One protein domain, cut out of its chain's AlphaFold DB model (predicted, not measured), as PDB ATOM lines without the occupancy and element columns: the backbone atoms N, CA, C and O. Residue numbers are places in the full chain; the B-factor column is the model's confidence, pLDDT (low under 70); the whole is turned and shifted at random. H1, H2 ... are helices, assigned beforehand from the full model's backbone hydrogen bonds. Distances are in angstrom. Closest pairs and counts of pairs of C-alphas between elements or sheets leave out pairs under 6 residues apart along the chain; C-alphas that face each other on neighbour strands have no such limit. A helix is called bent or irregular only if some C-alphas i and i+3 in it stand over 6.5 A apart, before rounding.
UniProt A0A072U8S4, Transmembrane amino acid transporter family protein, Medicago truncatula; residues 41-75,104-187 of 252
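This is residues 41 to 75 and 104 to 187 of the 252 residues of the protein "Transmembrane amino acid transporter family protein" of Medicago truncatula (UniProt A0A072U8S4). Two long helices, H3 and H1, run the same way as a narrow V, closest where residues 136 to 147 of H3 meet residues 55 to 68 of H1 and spread apart toward their first residues. The shorter H5 runs back along H1, which is in the middle between H3 and H5; H2 folds back on residues 119 to 126 of H3 at the open end of the V, and the tiny H4 packs on H5 near the closed end. The printed part has 119 residues with five named helices, H1 to H5 in order along the chain, and no named strand; the class is all helix. The whole is loose, with a radius of gyration of the C-alphas of 17.4 A, and elongated, spanning 53 by 27 by 23 A.

H3, residues 119 to 151, is the longest helix and has a kink of 57 degrees near residue 145. It touches H1, residues 41 to 70, at a shallow tilt of 33 degrees, only just short of steep, and the two run the same way; their closest C-alphas, those of Leu 147 and Ser 65, are 5.3 A apart. H1 touches H5, residues 169 to 187, at a shallow tilt of 26 degrees, opposite ways, the closest C-alphas being those of Ser 50 and His 183 at 5.7 A. H3 and H5 are apart. H2, residues 106 to 115, forms a helical hairpin with H3: they touch at a steep tilt of 41 degrees, opposite ways, with the closest C-alphas, Glu 113 and Ser 119, 5.6 A apart. H1 and H2 are apart. H4, residues 158 to 161, touches residues 173 to 177 of H5, with the closest C-alphas those of Phe 160 and Asn 173 at 5.8 A. H3 and H4 are close but not clearly touching, C-alphas 148 and 159 being 7.5 A apart. Every O i to N i+4 pair is within hydrogen-bond range in H1 and H5; in H2 4 of 6 are, in H3 25 of 29, and H4 is too short for such a pair.

H3 measures 46.1 A from C-alpha 119 at (28.176, -41.289, -8.892) to C-alpha 151; it is irregular, with C-alphas 147 and 150 9.6 A apart. H1 measures 43.3 A and begins at C-alpha 41, at (30.844, -51.077, -28.200). H2, 15.1 A long, is only just irregular: C-alphas 107 and 110 are 6.6 A apart. H4 measures 5.4 A. H5 measures 26.5 A and ends at C-alpha 187, at (15.953, -57.435, -26.137).

The two C-alphas farthest apart, those of Gly 72 and Glu 117, are 53.4 A apart. Residues 76 to 103 are not printed, and C-alphas 75 and 104 are 34.4 A apart across this cut, which falls in the link from H1 to H2. The link from H2 to H3 is tight, and those from H3 to H4 and from H4 to H5 are short. The mean pLDDT of the printed part is 83.5; residues 41 to 43 and 73 to 75 are under 70.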
ATOM      1  N   ASP A  41      31.319 -51.748 -26.990       57.81
ATOM      2  CA  ASP A  41      30.844 -51.077 -28.200       57.81
ATOM      3  C   ASP A  41      29.647 -51.793 -28.838       57.81
ATOM      4  O   ASP A  41      28.775 -51.151 -29.426       57.81
ATOM      5  N   SER A  42      29.556 -53.112 -28.663       58.47
ATOM      6  CA  SER A  42      28.420 -53.912 -29.129       58.47
ATOM      7  C   SER A  42      27.177 -53.726 -28.261       58.47
ATOM      8  O   SER A  42      26.075 -53.641 -28.800       58.47
ATOM      9  N   LEU A  43      27.347 -53.592 -26.938       61.78
ATOM     10  CA  LEU A  43      26.242 -53.394 -25.988       61.78
ATOM     11  C   LEU A  43      25.554 -52.032 -26.168       61.78
ATOM     12  O   LEU A  43      24.322 -51.956 -26.182       61.78
ATOM     13  N   ARG A  44      26.328 -50.958 -26.375       70.06
ATOM     14  CA  ARG A  44      25.767 -49.630 -26.689       70.06
ATOM     15  C   ARG A  44      25.046 -49.622 -28.037       70.06
ATOM     16  O   ARG A  44      23.983 -49.022 -28.149       70.06
ATOM     17  N   PHE A  45      25.586 -50.325 -29.036       76.38
ATOM     18  CA  PHE A  45      24.998 -50.382 -30.372       76.38
ATOM     19  C   PHE A  45      23.667 -51.131 -30.360       76.38
ATOM     20  O   PHE A  45      22.674 -50.621 -30.870       76.38
ATOM     21  N   THR A  46      23.607 -52.300 -29.720       78.19
ATOM     22  CA  THR A  46      22.361 -53.075 -29.649       78.19
ATOM     23  C   THR A  46      21.294 -52.407 -28.778       78.19
ATOM     24  O   THR A  46      20.114 -52.523 -29.098       78.19
ATOM     25  N   SER A  47      21.679 -51.678 -27.721       78.56
ATOM     26  CA  SER A  47      20.731 -50.923 -26.887       78.56
ATOM     27  C   SER A  47      20.176 -49.712 -27.640       78.56
ATOM     28  O   SER A  47      18.968 -49.495 -27.654       78.56
ATOM     29  N   ALA A  48      21.039 -48.959 -28.331       84.19
ATOM     30  CA  ALA A  48      20.617 -47.842 -29.174       84.19
ATOM     31  C   ALA A  48      19.708 -48.306 -30.322       84.19
ATOM     32  O   ALA A  48      18.691 -47.677 -30.598       84.19
ATOM     33  N   LEU A  49      20.041 -49.437 -30.949       86.25
ATOM     34  CA  LEU A  49      19.238 -50.028 -32.015       86.25
ATOM     35  C   LEU A  49      17.890 -50.547 -31.489       86.25
ATOM     36  O   LEU A  49      16.871 -50.332 -32.136       86.25
ATOM     37  N   SER A  50      17.853 -51.148 -30.295       84.62
ATOM     38  CA  SER A  50      16.607 -51.563 -29.633       84.62
ATOM     39  C   SER A  50      15.686 -50.374 -29.328       84.62
ATOM     40  O   SER A  50      14.508 -50.417 -29.691       84.62
ATOM     41  N   ILE A  51      16.221 -49.292 -28.746       85.88
ATOM     42  CA  ILE A  51      15.465 -48.051 -28.499       85.88
ATOM     43  C   ILE A  51      14.978 -47.454 -29.823       85.88
ATOM     44  O   ILE A  51      13.820 -47.061 -29.929       85.88
ATOM     45  N   GLY A  52      15.831 -47.433 -30.851       88.06
ATOM     46  CA  GLY A  52      15.469 -46.964 -32.187       88.06
ATOM     47  C   GLY A  52      14.309 -47.753 -32.798       88.06
ATOM     48  O   GLY A  52      13.390 -47.150 -33.343       88.06
ATOM     49  N   LEU A  53      14.301 -49.082 -32.654       86.38
ATOM     50  CA  LEU A  53      13.191 -49.927 -33.103       86.38
ATOM     51  C   LEU A  53      11.903 -49.680 -32.305       86.38
ATOM     52  O   LEU A  53      10.838 -49.627 -32.907       86.38
ATOM     53  N   ALA A  54      11.988 -49.470 -30.988       86.50
ATOM     54  CA  ALA A  54      10.818 -49.129 -30.173       86.50
ATOM     55  C   ALA A  54      10.211 -47.774 -30.578       86.50
ATOM     56  O   ALA A  54       8.995 -47.645 -30.708       86.50
ATOM     57  N   VAL A  55      11.056 -46.770 -30.834       89.50
ATOM     58  CA  VAL A  55      10.618 -45.456 -31.330       89.50
ATOM     59  C   VAL A  55      10.052 -45.564 -32.745       89.50
ATOM     60  O   VAL A  55       9.042 -44.935 -33.043       89.50
ATOM     61  N   LEU A  56      10.654 -46.379 -33.615       89.12
ATOM     62  CA  LEU A  56      10.132 -46.639 -34.956       89.12
ATOM     63  C   LEU A  56       8.739 -47.276 -34.897       89.12
ATOM     64  O   LEU A  56       7.834 -46.799 -35.578       89.12
ATOM     65  N   PHE A  57       8.553 -48.302 -34.064       85.88
ATOM     66  CA  PHE A  57       7.244 -48.906 -33.825       85.88
ATOM     67  C   PHE A  57       6.230 -47.859 -33.351       85.88
ATOM     68  O   PHE A  57       5.130 -47.789 -33.895       85.88
ATOM     69  N   LEU A  58       6.619 -46.986 -32.415       89.31
ATOM     70  CA  LEU A  58       5.759 -45.902 -31.947       89.31
ATOM     71  C   LEU A  58       5.376 -44.937 -33.080       89.31
ATOM     72  O   LEU A  58       4.206 -44.595 -33.211       89.31
ATOM     73  N   ILE A  59       6.325 -44.524 -33.925       91.00
ATOM     74  CA  ILE A  59       6.053 -43.650 -35.080       91.00
ATOM     75  C   ILE A  59       5.063 -44.313 -36.042       91.00
ATOM     76  O   ILE A  59       4.132 -43.656 -36.512       91.00
ATOM     77  N   ILE A  60       5.236 -45.608 -36.315       88.06
ATOM     78  CA  ILE A  60       4.326 -46.367 -37.176       88.06
ATOM     79  C   ILE A  60       2.932 -46.435 -36.539       88.06
ATOM     80  O   ILE A  60       1.954 -46.091 -37.198       88.06
ATOM     81  N   ALA A  61       2.829 -46.790 -35.255       86.12
ATOM     82  CA  ALA A  61       1.557 -46.862 -34.534       86.12
ATOM     83  C   ALA A  61       0.818 -45.512 -34.517       86.12
ATOM     84  O   ALA A  61      -0.387 -45.459 -34.774       86.12
ATOM     85  N   VAL A  62       1.539 -44.411 -34.290       90.12
ATOM     86  CA  VAL A  62       1.007 -43.041 -34.376       90.12
ATOM     87  C   VAL A  62       0.507 -42.744 -35.788       90.12
ATOM     88  O   VAL A  62      -0.606 -42.249 -35.951       90.12
ATOM     89  N   GLY A  63       1.296 -43.066 -36.817       88.44
ATOM     90  CA  GLY A  63       0.928 -42.838 -38.215       88.44
ATOM     91  C   GLY A  63      -0.341 -43.589 -38.621       88.44
ATOM     92  O   GLY A  63      -1.260 -42.987 -39.173       88.44
ATOM     93  N   ILE A  64      -0.425 -44.878 -38.278       87.19
ATOM     94  CA  ILE A  64      -1.614 -45.715 -38.496       87.19
ATOM     95  C   ILE A  64      -2.819 -45.115 -37.758       87.19
ATOM     96  O   ILE A  64      -3.892 -44.983 -38.346       87.19
ATOM     97  N   SER A  65      -2.635 -44.687 -36.505       86.31
ATOM     98  CA  SER A  65      -3.697 -44.057 -35.710       86.31
ATOM     99  C   SER A  65      -4.217 -42.780 -36.372       86.31
ATOM    100  O   SER A  65      -5.423 -42.621 -36.523       86.31
ATOM    101  N   ILE A  66      -3.330 -41.894 -36.839       87.12
ATOM    102  CA  ILE A  66      -3.710 -40.649 -37.527       87.12
ATOM    103  C   ILE A  66      -4.469 -40.944 -38.824       87.12
ATOM    104  O   ILE A  66      -5.518 -40.345 -39.063       87.12
ATOM    105  N   ILE A  67      -3.981 -41.879 -39.646       85.56
ATOM    106  CA  ILE A  67      -4.658 -42.275 -40.891       85.56
ATOM    107  C   ILE A  67      -6.063 -42.791 -40.578       85.56
ATOM    108  O   ILE A  67      -7.031 -42.360 -41.203       85.56
ATOM    109  N   LYS A  68      -6.195 -43.648 -39.563       83.94
ATOM    110  CA  LYS A  68      -7.481 -44.222 -39.162       83.94
ATOM    111  C   LYS A  68      -8.451 -43.168 -38.609       83.94
ATOM    112  O   LYS A  68      -9.642 -43.244 -38.913       83.94
ATOM    113  N   ILE A  69      -7.952 -42.160 -37.876       83.44
ATOM    114  CA  ILE A  69      -8.741 -40.993 -37.426       83.44
ATOM    115  C   ILE A  69      -9.292 -40.239 -38.643       83.44
ATOM    116  O   ILE A  69     -10.488 -39.963 -38.706       83.44
ATOM    117  N   ILE A  70      -8.434 -39.923 -39.620       83.56
ATOM    118  CA  ILE A  70      -8.814 -39.137 -40.806       83.56
ATOM    119  C   ILE A  70      -9.817 -39.896 -41.681       83.56
ATOM    120  O   ILE A  70     -10.744 -39.295 -42.217       83.56
ATOM    121  N   SER A  71      -9.673 -41.216 -41.801       78.62
ATOM    122  CA  SER A  71     -10.600 -42.066 -42.557       78.62
ATOM    123  C   SER A  71     -11.967 -42.252 -41.882       78.62
ATOM    124  O   SER A  71     -12.819 -42.937 -42.443       78.62
ATOM    125  N   GLY A  72     -12.201 -41.667 -40.700       70.69
ATOM    126  CA  GLY A  72     -13.478 -41.766 -39.984       70.69
ATOM    127  C   GLY A  72     -13.781 -43.167 -39.441       70.69
ATOM    128  O   GLY A  72     -14.918 -43.451 -39.079       70.69
ATOM    129  N   GLY A  73     -12.777 -44.048 -39.384       68.31
ATOM    130  CA  GLY A  73     -12.923 -45.455 -38.997       68.31
ATOM    131  C   GLY A  73     -12.803 -45.723 -37.495       68.31
ATOM    132  O   GLY A  73     -12.634 -46.877 -37.104       68.31
ATOM    133  N   ILE A  74     -12.823 -44.687 -36.650       66.62
ATOM    134  CA  ILE A  74     -12.620 -44.823 -35.203       66.62
ATOM    135  C   ILE A  74     -13.925 -44.546 -34.465       66.62
ATOM    136  O   ILE A  74     -14.423 -43.421 -34.450       66.62
ATOM    137  N   GLY A  75     -14.451 -45.579 -33.805       65.38
ATOM    138  CA  GLY A  75     -15.394 -45.395 -32.707       65.38
ATOM    139  C   GLY A  75     -14.653 -44.800 -31.511       65.38
ATOM    140  O   GLY A  75     -13.584 -45.281 -31.151       65.38
ATOM    141  N   VAL A 104      10.634 -52.381 -13.678       75.06
ATOM    142  CA  VAL A 104      11.778 -52.938 -12.945       75.06
ATOM    143  C   VAL A 104      13.083 -52.445 -13.569       75.06
ATOM    144  O   VAL A 104      13.606 -53.003 -14.523       75.06
ATOM    145  N   CYS A 105      13.635 -51.377 -13.003       74.62
ATOM    146  CA  CYS A 105      14.969 -50.879 -13.365       74.62
ATOM    147  C   CYS A 105      15.914 -50.797 -12.156       74.62
ATOM    148  O   CYS A 105      17.110 -50.559 -12.311       74.62
ATOM    149  N   HIS A 106      15.388 -50.990 -10.940       72.69
ATOM    150  CA  HIS A 106      16.101 -50.697  -9.696       72.69
ATOM    151  C   HIS A 106      17.344 -51.574  -9.469       72.69
ATOM    152  O   HIS A 106      18.336 -51.088  -8.939       72.69
ATOM    153  N   TYR A 107      17.325 -52.841  -9.899       73.38
ATOM    154  CA  TYR A 107      18.461 -53.755  -9.726       73.38
ATOM    155  C   TYR A 107      19.664 -53.354 -10.599       73.38
ATOM    156  O   TYR A 107      20.802 -53.654 -10.254       73.38
ATOM    157  N   ASN A 108      19.435 -52.632 -11.705       76.75
ATOM    158  CA  ASN A 108      20.507 -52.143 -12.575       76.75
ATOM    159  C   ASN A 108      21.168 -50.873 -12.030       76.75
ATOM    160  O   ASN A 108      22.254 -50.529 -12.488       76.75
ATOM    161  N   VAL A 109      20.559 -50.185 -11.055       82.38
ATOM    162  CA  VAL A 109      21.064 -48.906 -10.527       82.38
ATOM    163  C   VAL A 109      22.475 -49.060  -9.959       82.38
ATOM    164  O   VAL A 109      23.324 -48.233 -10.264       82.38
ATOM    165  N   GLN A 110      22.762 -50.149  -9.237       78.75
ATOM    166  CA  GLN A 110      24.102 -50.419  -8.692       78.75
ATOM    167  C   GLN A 110      25.140 -50.674  -9.793       78.75
ATOM    168  O   GLN A 110      26.266 -50.195  -9.721       78.75
ATOM    169  N   SER A 111      24.770 -51.411 -10.847       78.81
ATOM    170  CA  SER A 111      25.672 -51.631 -11.984       78.81
ATOM    171  C   SER A 111      25.926 -50.342 -12.764       78.81
ATOM    172  O   SER A 111      27.029 -50.155 -13.265       78.81
ATOM    173  N   ILE A 112      24.915 -49.477 -12.883       79.50
ATOM    174  CA  ILE A 112      25.032 -48.165 -13.523       79.50
ATOM    175  C   ILE A 112      25.944 -47.266 -12.684       79.50
ATOM    176  O   ILE A 112      26.843 -46.648 -13.236       79.50
ATOM    177  N   GLU A 113      25.764 -47.240 -11.361       82.94
ATOM    178  CA  GLU A 113      26.612 -46.481 -10.436       82.94
ATOM    179  C   GLU A 113      28.090 -46.844 -10.567       82.94
ATOM    180  O   GLU A 113      28.927 -45.953 -10.647       82.94
ATOM    181  N   ASN A 114      28.391 -48.142 -10.656       83.12
ATOM    182  CA  ASN A 114      29.758 -48.647 -10.790       83.12
ATOM    183  C   ASN A 114      30.399 -48.354 -12.160       83.12
ATOM    184  O   ASN A 114      31.620 -48.397 -12.273       83.12
ATOM    185  N   GLU A 115      29.602 -48.095 -13.202       83.12
ATOM    186  CA  GLU A 115      30.096 -47.732 -14.542       83.12
ATOM    187  C   GLU A 115      30.221 -46.205 -14.713       83.12
ATOM    188  O   GLU A 115      30.913 -45.733 -15.616       83.12
ATOM    189  N   LEU A 116      29.557 -45.413 -13.864       85.38
ATOM    190  CA  LEU A 116      29.648 -43.956 -13.892       85.38
ATOM    191  C   LEU A 116      30.978 -43.486 -13.288       85.38
ATOM    192  O   LEU A 116      31.334 -43.843 -12.174       85.38
ATOM    193  N   GLU A 117      31.665 -42.593 -14.000       87.25
ATOM    194  CA  GLU A 117      32.873 -41.919 -13.497       87.25
ATOM    195  C   GLU A 117      32.576 -41.022 -12.279       87.25
ATOM    196  O   GLU A 117      33.418 -40.852 -11.406       87.25
ATOM    197  N   ASP A 118      31.355 -40.478 -12.204       89.62
ATOM    198  CA  ASP A 118      30.873 -39.653 -11.096       89.62
ATOM    199  C   ASP A 118      29.475 -40.106 -10.649       89.62
ATOM    200  O   ASP A 118      28.466 -39.850 -11.321       89.62
ATOM    201  N   SER A 119      29.411 -40.763  -9.488       87.44
ATOM    202  CA  SER A 119      28.176 -41.289  -8.892       87.44
ATOM    203  C   SER A 119      27.165 -40.192  -8.540       87.44
ATOM    204  O   SER A 119      25.967 -40.468  -8.472       87.44
ATOM    205  N   SER A 120      27.583 -38.925  -8.402       88.62
ATOM    206  CA  SER A 120      26.657 -37.814  -8.128       88.62
ATOM    207  C   SER A 120      25.622 -37.618  -9.251       88.62
ATOM    208  O   SER A 120      24.498 -37.153  -9.018       88.62
ATOM    209  N   ARG A 121      25.955 -38.056 -10.473       89.81
ATOM    210  CA  ARG A 121      25.106 -37.942 -11.668       89.81
ATOM    211  C   ARG A 121      24.032 -39.025 -11.763       89.81
ATOM    212  O   ARG A 121      23.140 -38.908 -12.611       89.81
ATOM    213  N   ILE A 122      24.058 -40.039 -10.894       89.31
ATOM    214  CA  ILE A 122      23.142 -41.186 -10.959       89.31
ATOM    215  C   ILE A 122      21.672 -40.763 -10.916       89.31
ATOM    216  O   ILE A 122      20.855 -41.260 -11.689       89.31
ATOM    217  N   ARG A 123      21.332 -39.762 -10.091       87.56
ATOM    218  CA  ARG A 123      19.957 -39.255  -9.969       87.56
ATOM    219  C   ARG A 123      19.455 -38.646 -11.280       87.56
ATOM    220  O   ARG A 123      18.287 -38.818 -11.623       87.56
ATOM    221  N   GLY A 124      20.329 -37.946 -12.004       89.88
ATOM    222  CA  GLY A 124      20.017 -37.378 -13.315       89.88
ATOM    223  C   GLY A 124      19.807 -38.467 -14.363       89.88
ATOM    224  O   GLY A 124      18.803 -38.443 -15.069       89.88
ATOM    225  N   VAL A 125      20.705 -39.457 -14.409       89.69
ATOM    226  CA  VAL A 125      20.601 -40.598 -15.333       89.69
ATOM    227  C   VAL A 125      19.310 -41.378 -15.092       89.69
ATOM    228  O   VAL A 125      18.515 -41.532 -16.015       89.69
ATOM    229  N   VAL A 126      19.041 -41.780 -13.846       88.50
ATOM    230  CA  VAL A 126      17.833 -42.538 -13.481       88.50
ATOM    231  C   VAL A 126      16.563 -41.762 -13.831       88.50
ATOM    232  O   VAL A 126      15.640 -42.334 -14.410       88.50
ATOM    233  N   ARG A 127      16.505 -40.456 -13.538       88.38
ATOM    234  CA  ARG A 127      15.323 -39.635 -13.842       88.38
ATOM    235  C   ARG A 127      15.085 -39.511 -15.345       88.38
ATOM    236  O   ARG A 127      13.943 -39.652 -15.779       88.38
ATOM    237  N   THR A 128      16.131 -39.273 -16.132       90.19
ATOM    238  CA  THR A 128      16.017 -39.173 -17.594       90.19
ATOM    239  C   THR A 128      15.597 -40.506 -18.205       90.19
ATOM    240  O   THR A 128      14.661 -40.532 -19.002       90.19
ATOM    241  N   SER A 129      16.206 -41.621 -17.785       88.75
ATOM    242  CA  SER A 129      15.838 -42.963 -18.255       88.75
ATOM    243  C   SER A 129      14.397 -43.331 -17.897       88.75
ATOM    244  O   SER A 129      13.663 -43.817 -18.755       88.75
ATOM    245  N   LEU A 130      13.961 -43.048 -16.664       89.25
ATOM    246  CA  LEU A 130      12.591 -43.317 -16.225       89.25
ATOM    247  C   LEU A 130      11.573 -42.450 -16.976       89.25
ATOM    248  O   LEU A 130      10.522 -42.949 -17.363       89.25
ATOM    249  N   THR A 131      11.892 -41.175 -17.222       91.31
ATOM    250  CA  THR A 131      11.023 -40.266 -17.993       91.31
ATOM    251  C   THR A 131      10.894 -40.736 -19.441       91.31
ATOM    252  O   THR A 131       9.784 -40.791 -19.968       91.31
ATOM    253  N   LEU A 132      12.004 -41.145 -20.065       89.31
ATOM    254  CA  LEU A 132      12.011 -41.688 -21.422       89.31
ATOM    255  C   LEU A 132      11.169 -42.971 -21.510       89.31
ATOM    256  O   LEU A 132      10.270 -43.058 -22.343       89.31
ATOM    257  N   CYS A 133      11.408 -43.930 -20.613       88.50
ATOM    258  CA  CYS A 133      10.659 -45.187 -20.540       88.50
ATOM    259  C   CYS A 133       9.156 -44.945 -20.326       88.50
ATOM    260  O   CYS A 133       8.335 -45.451 -21.091       88.50
ATOM    261  N   SER A 134       8.805 -44.083 -19.366       91.62
ATOM    262  CA  SER A 134       7.409 -43.723 -19.091       91.62
ATOM    263  C   SER A 134       6.743 -43.092 -20.310       91.62
ATOM    264  O   SER A 134       5.606 -43.425 -20.629       91.62
ATOM    265  N   SER A 135       7.447 -42.207 -21.026       92.12
ATOM    266  CA  SER A 135       6.894 -41.565 -22.221       92.12
ATOM    267  C   SER A 135       6.586 -42.572 -23.329       92.12
ATOM    268  O   SER A 135       5.503 -42.518 -23.903       92.12
ATOM    269  N   VAL A 136       7.479 -43.537 -23.581       90.94
ATOM    270  CA  VAL A 136       7.254 -44.587 -24.583       90.94
ATOM    271  C   VAL A 136       6.062 -45.457 -24.187       90.94
ATOM    272  O   VAL A 136       5.197 -45.692 -25.024       90.94
ATOM    273  N   TYR A 137       5.953 -45.882 -22.924       90.81
ATOM    274  CA  TYR A 137       4.807 -46.684 -22.483       90.81
ATOM    275  C   TYR A 137       3.481 -45.935 -22.566       90.81
ATOM    276  O   TYR A 137       2.508 -46.491 -23.070       90.81
ATOM    277  N   LEU A 138       3.434 -44.679 -22.117       92.69
ATOM    278  CA  LEU A 138       2.211 -43.877 -22.164       92.69
ATOM    279  C   LEU A 138       1.781 -43.583 -23.602       92.69
ATOM    280  O   LEU A 138       0.603 -43.724 -23.914       92.69
ATOM    281  N   LEU A 139       2.718 -43.214 -24.480       92.19
ATOM    282  CA  LEU A 139       2.409 -42.944 -25.883       92.19
ATOM    283  C   LEU A 139       1.957 -44.222 -26.597       92.19
ATOM    284  O   LEU A 139       0.913 -44.209 -27.243       92.19
ATOM    285  N   THR A 140       2.670 -45.337 -26.429       90.88
ATOM    286  CA  THR A 140       2.268 -46.625 -27.014       90.88
ATOM    287  C   THR A 140       0.895 -47.065 -26.511       90.88
ATOM    288  O   THR A 140       0.067 -47.476 -27.317       90.88
ATOM    289  N   SER A 141       0.616 -46.928 -25.210       90.25
ATOM    290  CA  SER A 141      -0.689 -47.288 -24.635       90.25
ATOM    291  C   SER A 141      -1.802 -46.383 -25.161       90.25
ATOM    292  O   SER A 141      -2.857 -46.868 -25.552       90.25
ATOM    293  N   PHE A 142      -1.561 -45.072 -25.226       90.38
ATOM    294  CA  PHE A 142      -2.536 -44.103 -25.717       90.38
ATOM    295  C   PHE A 142      -2.880 -44.332 -27.192       90.38
ATOM    296  O   PHE A 142      -4.054 -44.432 -27.541       90.38
ATOM    297  N   PHE A 143      -1.873 -44.459 -28.060       89.38
ATOM    298  CA  PHE A 143      -2.101 -44.687 -29.489       89.38
ATOM    299  C   PHE A 143      -2.602 -46.103 -29.785       89.38
ATOM    300  O   PHE A 143      -3.474 -46.260 -30.632       89.38
ATOM    301  N   GLY A 144      -2.133 -47.120 -29.057       88.31
ATOM    302  CA  GLY A 144      -2.672 -48.479 -29.155       88.31
ATOM    303  C   GLY A 144      -4.155 -48.531 -28.786       88.31
ATOM    304  O   GLY A 144      -4.962 -49.090 -29.531       88.31
ATOM    305  N   PHE A 145      -4.539 -47.855 -27.700       88.00
ATOM    306  CA  PHE A 145      -5.937 -47.746 -27.295       88.00
ATOM    307  C   PHE A 145      -6.774 -46.919 -28.280       88.00
ATOM    308  O   PHE A 145      -7.903 -47.290 -28.577       88.00
ATOM    309  N   LEU A 146      -6.234 -45.844 -28.864       86.69
ATOM    310  CA  LEU A 146      -6.921 -45.115 -29.940       86.69
ATOM    311  C   LEU A 146      -7.128 -45.968 -31.199       86.69
ATOM    312  O   LEU A 146      -8.120 -45.785 -31.903       86.69
ATOM    313  N   LEU A 147      -6.199 -46.878 -31.499       84.44
ATOM    314  CA  LEU A 147      -6.222 -47.670 -32.725       84.44
ATOM    315  C   LEU A 147      -7.233 -48.826 -32.678       84.44
ATOM    316  O   LEU A 147      -7.888 -49.109 -33.693       84.44
ATOM    317  N   PHE A 148      -7.348 -49.484 -31.520       85.69
ATOM    318  CA  PHE A 148      -8.162 -50.693 -31.328       85.69
ATOM    319  C   PHE A 148      -9.372 -50.492 -30.406       85.69
ATOM    320  O   PHE A 148     -10.341 -51.245 -30.506       85.69
ATOM    321  N   GLY A 149      -9.360 -49.465 -29.555       85.44
ATOM    322  CA  GLY A 149     -10.422 -49.176 -28.594       85.44
ATOM    323  C   GLY A 149     -10.707 -50.361 -27.676       85.44
ATOM    324  O   GLY A 149      -9.792 -50.965 -27.123       85.44
ATOM    325  N   GLU A 150     -11.985 -50.721 -27.561       81.69
ATOM    326  CA  GLU A 150     -12.457 -51.864 -26.762       81.69
ATOM    327  C   GLU A 150     -12.017 -53.228 -27.322       81.69
ATOM    328  O   GLU A 150     -12.156 -54.239 -26.645       81.69
ATOM    329  N   GLY A 151     -11.519 -53.279 -28.562       85.12
ATOM    330  CA  GLY A 151     -11.035 -54.506 -29.194       85.12
ATOM    331  C   GLY A 151      -9.559 -54.804 -28.929       85.12
ATOM    332  O   GLY A 151      -9.002 -55.668 -29.601       85.12
ATOM    333  N   VAL A 152      -8.901 -54.060 -28.034       88.12
ATOM    334  CA  VAL A 152      -7.503 -54.308 -27.664       88.12
ATOM    335  C   VAL A 152      -7.372 -55.671 -26.980       88.12
ATOM    336  O   VAL A 152      -8.127 -55.989 -26.066       88.12
ATOM    337  N   LEU A 153      -6.436 -56.491 -27.454       87.88
ATOM    338  CA  LEU A 153      -6.114 -57.788 -26.859       87.88
ATOM    339  C   LEU A 153      -5.024 -57.624 -25.788       87.88
ATOM    340  O   LEU A 153      -4.296 -56.628 -25.792       87.88
ATOM    341  N   ASP A 154      -4.867 -58.625 -24.913       83.31
ATOM    342  CA  ASP A 154      -3.789 -58.654 -23.906       83.31
ATOM    343  C   ASP A 154      -2.398 -58.518 -24.550       83.31
ATOM    344  O   ASP A 154      -1.507 -57.856 -24.014       83.31
ATOM    345  N   ASP A 155      -2.235 -59.097 -25.747       86.44
ATOM    346  CA  ASP A 155      -1.140 -58.796 -26.663       86.44
ATOM    347  C   ASP A 155      -1.624 -57.862 -27.779       86.44
ATOM    348  O   ASP A 155      -2.195 -58.291 -28.784       86.44
ATOM    349  N   VAL A 156      -1.331 -56.571 -27.625       86.19
ATOM    350  CA  VAL A 156      -1.669 -55.525 -28.602       86.19
ATOM    351  C   VAL A 156      -1.075 -55.814 -29.989       86.19
ATOM    352  O   VAL A 156      -1.591 -55.324 -30.995       86.19
ATOM    353  N   LEU A 157       0.001 -56.604 -30.090       84.88
ATOM    354  CA  LEU A 157       0.587 -56.964 -31.384       84.88
ATOM    355  C   LEU A 157      -0.292 -57.941 -32.166       84.88
ATOM    356  O   LEU A 157      -0.336 -57.850 -33.393       84.88
ATOM    357  N   ALA A 158      -1.046 -58.806 -31.482       86.94
ATOM    358  CA  ALA A 158      -1.984 -59.724 -32.125       86.94
ATOM    359  C   ALA A 158      -3.103 -58.970 -32.864       86.94
ATOM    360  O   ALA A 158      -3.613 -59.436 -33.884       86.94
ATOM    361  N   ASN A 159      -3.436 -57.752 -32.429       87.12
ATOM    362  CA  ASN A 159      -4.387 -56.909 -33.147       87.12
ATOM    363  C   ASN A 159      -3.898 -56.485 -34.548       87.12
ATOM    364  O   ASN A 159      -4.725 -56.205 -35.416       87.12
ATOM    365  N   PHE A 160      -2.582 -56.456 -34.794       84.88
ATOM    366  CA  PHE A 160      -2.003 -56.131 -36.105       84.88
ATOM    367  C   PHE A 160      -1.957 -57.325 -37.072       84.88
ATOM    368  O   PHE A 160      -1.628 -57.137 -38.245       84.88
ATOM    369  N   ASP A 161      -2.308 -58.538 -36.631       83.94
ATOM    370  CA  ASP A 161      -2.457 -59.691 -37.533       83.94
ATOM    371  C   ASP A 161      -3.771 -59.628 -38.341       83.94
ATOM    372  O   ASP A 161      -3.934 -60.349 -39.327       83.94
ATOM    373  N   THR A 162      -4.695 -58.737 -37.965       81.50
ATOM    374  CA  THR A 162      -5.957 -58.500 -38.681       81.50
ATOM    375  C   THR A 162      -5.832 -57.310 -39.639       81.50
ATOM    376  O   THR A 162      -5.043 -56.387 -39.420       81.50
ATOM    377  N   ASP A 163      -6.620 -57.306 -40.718       77.75
ATOM    378  CA  ASP A 163      -6.681 -56.164 -41.630       77.75
ATOM    379  C   ASP A 163      -7.317 -54.948 -40.933       77.75
ATOM    380  O   ASP A 163      -8.461 -54.985 -40.479       77.75
ATOM    381  N   LEU A 164      -6.554 -53.857 -40.844       76.56
ATOM    382  CA  LEU A 164      -6.974 -52.605 -40.215       76.56
ATOM    383  C   LEU A 164      -7.916 -51.770 -41.096       76.56
ATOM    384  O   LEU A 164      -8.413 -50.745 -40.621       76.56
ATOM    385  N   GLY A 165      -8.147 -52.167 -42.354       73.88
ATOM    386  CA  GLY A 165      -9.042 -51.458 -43.272       73.88
ATOM    387  C   GLY A 165      -8.508 -50.091 -43.716       73.88
ATOM    388  O   GLY A 165      -9.285 -49.208 -44.077       73.88
ATOM    389  N   ILE A 166      -7.186 -49.900 -43.665       78.31
ATOM    390  CA  ILE A 166      -6.495 -48.664 -44.058       78.31
ATOM    391  C   ILE A 166      -5.707 -48.858 -45.364       78.31
ATOM    392  O   ILE A 166      -5.228 -49.962 -45.646       78.31
ATOM    393  N   PRO A 167      -5.507 -47.795 -46.167       73.69
ATOM    394  CA  PRO A 167      -4.625 -47.867 -47.327       73.69
ATOM    395  C   PRO A 167      -3.203 -48.254 -46.894       73.69
ATOM    396  O   PRO A 167      -2.689 -47.736 -45.906       73.69
ATOM    397  N   PHE A 168      -2.570 -49.163 -47.642       75.81
ATOM    398  CA  PHE A 168      -1.269 -49.770 -47.310       75.81
ATOM    399  C   PHE A 168      -1.247 -50.634 -46.029       75.81
ATOM    400  O   PHE A 168      -0.166 -50.910 -45.509       75.81
ATOM    401  N   GLY A 169      -2.405 -51.123 -45.559       75.62
ATOM    402  CA  GLY A 169      -2.532 -51.965 -44.360       75.62
ATOM    403  C   GLY A 169      -1.578 -53.165 -44.318       75.62
ATOM    404  O   GLY A 169      -0.845 -53.305 -43.348       75.62
ATOM    405  N   CYS A 170      -1.479 -53.965 -45.391       77.81
ATOM    406  CA  CYS A 170      -0.546 -55.104 -45.431       77.81
ATOM    407  C   CYS A 170       0.920 -54.694 -45.221       77.81
ATOM    408  O   CYS A 170       1.619 -55.305 -44.422       77.81
ATOM    409  N   ALA A 171       1.383 -53.642 -45.904       82.19
ATOM    410  CA  ALA A 171       2.773 -53.193 -45.799       82.19
ATOM    411  C   ALA A 171       3.087 -52.624 -44.406       82.19
ATOM    412  O   ALA A 171       4.180 -52.834 -43.881       82.19
ATOM    413  N   LEU A 172       2.127 -51.917 -43.804       80.94
ATOM    414  CA  LEU A 172       2.246 -51.382 -42.450       80.94
ATOM    415  C   LEU A 172       2.223 -52.499 -41.401       80.94
ATOM    416  O   LEU A 172       3.061 -52.486 -40.501       80.94
ATOM    417  N   ASN A 173       1.349 -53.495 -41.554       83.31
ATOM    418  CA  ASN A 173       1.296 -54.668 -40.683       83.31
ATOM    419  C   ASN A 173       2.595 -55.466 -40.756       83.31
ATOM    420  O   ASN A 173       3.183 -55.769 -39.722       83.31
ATOM    421  N   ASP A 174       3.112 -55.730 -41.956       83.44
ATOM    422  CA  ASP A 174       4.394 -56.418 -42.124       83.44
ATOM    423  C   ASP A 174       5.562 -55.615 -41.530       83.44
ATOM    424  O   ASP A 174       6.459 -56.190 -40.905       83.44
ATOM    425  N   ALA A 175       5.544 -54.283 -41.657       84.00
ATOM    426  CA  ALA A 175       6.551 -53.412 -41.053       84.00
ATOM    427  C   ALA A 175       6.496 -53.436 -39.518       84.00
ATOM    428  O   ALA A 175       7.541 -53.568 -38.874       84.00
ATOM    429  N   VAL A 176       5.297 -53.361 -38.930       84.94
ATOM    430  CA  VAL A 176       5.086 -53.529 -37.485       84.94
ATOM    431  C   VAL A 176       5.598 -54.898 -37.042       84.94
ATOM    432  O   VAL A 176       6.352 -54.980 -36.069       84.94
ATOM    433  N   ARG A 177       5.267 -55.951 -37.799       83.88
ATOM    434  CA  ARG A 177       5.640 -57.332 -37.485       83.88
ATOM    435  C   ARG A 177       7.139 -57.554 -37.471       83.88
ATOM    436  O   ARG A 177       7.702 -58.081 -36.509       83.88
ATOM    437  N   LEU A 178       7.806 -57.084 -38.516       85.38
ATOM    438  CA  LEU A 178       9.254 -57.164 -38.619       85.38
ATOM    439  C   LEU A 178       9.945 -56.321 -37.540       85.38
ATOM    440  O   LEU A 178      10.934 -56.770 -36.957       85.38
ATOM    441  N   SER A 179       9.421 -55.124 -37.258       85.44
ATOM    442  CA  SER A 179       9.967 -54.226 -36.239       85.44
ATOM    443  C   SER A 179       9.900 -54.846 -34.843       85.44
ATOM    444  O   SER A 179      10.931 -54.901 -34.166       85.44
ATOM    445  N   TYR A 180       8.745 -55.387 -34.428       84.81
ATOM    446  CA  TYR A 180       8.630 -56.016 -33.110       84.81
ATOM    447  C   TYR A 180       9.443 -57.311 -33.036       84.81
ATOM    448  O   TYR A 180      10.101 -57.547 -32.026       84.81
ATOM    449  N   ALA A 181       9.454 -58.139 -34.088       86.19
ATOM    450  CA  ALA A 181      10.209 -59.391 -34.080       86.19
ATOM    451  C   ALA A 181      11.711 -59.114 -33.934       86.19
ATOM    452  O   ALA A 181      12.393 -59.740 -33.118       86.19
ATOM    453  N   ALA A 182      12.217 -58.119 -34.671       84.56
ATOM    454  CA  ALA A 182      13.585 -57.639 -34.524       84.56
ATOM    455  C   ALA A 182      13.839 -57.075 -33.117       84.56
ATOM    456  O   ALA A 182      14.858 -57.401 -32.507       84.56
ATOM    457  N   HIS A 183      12.911 -56.280 -32.577       86.06
ATOM    458  CA  HIS A 183      13.026 -55.720 -31.232       86.06
ATOM    459  C   HIS A 183      13.101 -56.819 -30.157       86.06
ATOM    460  O   HIS A 183      14.029 -56.811 -29.348       86.06
ATOM    461  N   LEU A 184      12.204 -57.811 -30.193       84.19
ATOM    462  CA  LEU A 184      12.189 -58.943 -29.260       84.19
ATOM    463  C   LEU A 184      13.480 -59.759 -29.333       84.19
ATOM    464  O   LEU A 184      14.066 -60.066 -28.298       84.19
ATOM    465  N   VAL A 185      13.970 -60.059 -30.538       83.81
ATOM    466  CA  VAL A 185      15.238 -60.783 -30.732       83.81
ATOM    467  C   VAL A 185      16.418 -60.051 -30.088       83.81
ATOM    468  O   VAL A 185      17.296 -60.686 -29.502       83.81
ATOM    469  N   LEU A 186      16.446 -58.723 -30.180       80.56
ATOM    470  CA  LEU A 186      17.527 -57.910 -29.621       80.56
ATOM    471  C   LEU A 186      17.424 -57.767 -28.104       80.56
ATOM    472  O   LEU A 186      18.450 -57.756 -27.428       80.56
ATOM    473  N   VAL A 187      16.208 -57.658 -27.569       81.12
ATOM    474  CA  VAL A 187      15.953 -57.435 -26.137       81.12
ATOM    475  C   VAL A 187      15.944 -58.738 -25.336       81.12
ATOM    476  O   VAL A 187      16.251 -58.726 -24.140       81.12
TER     477      VAL A 187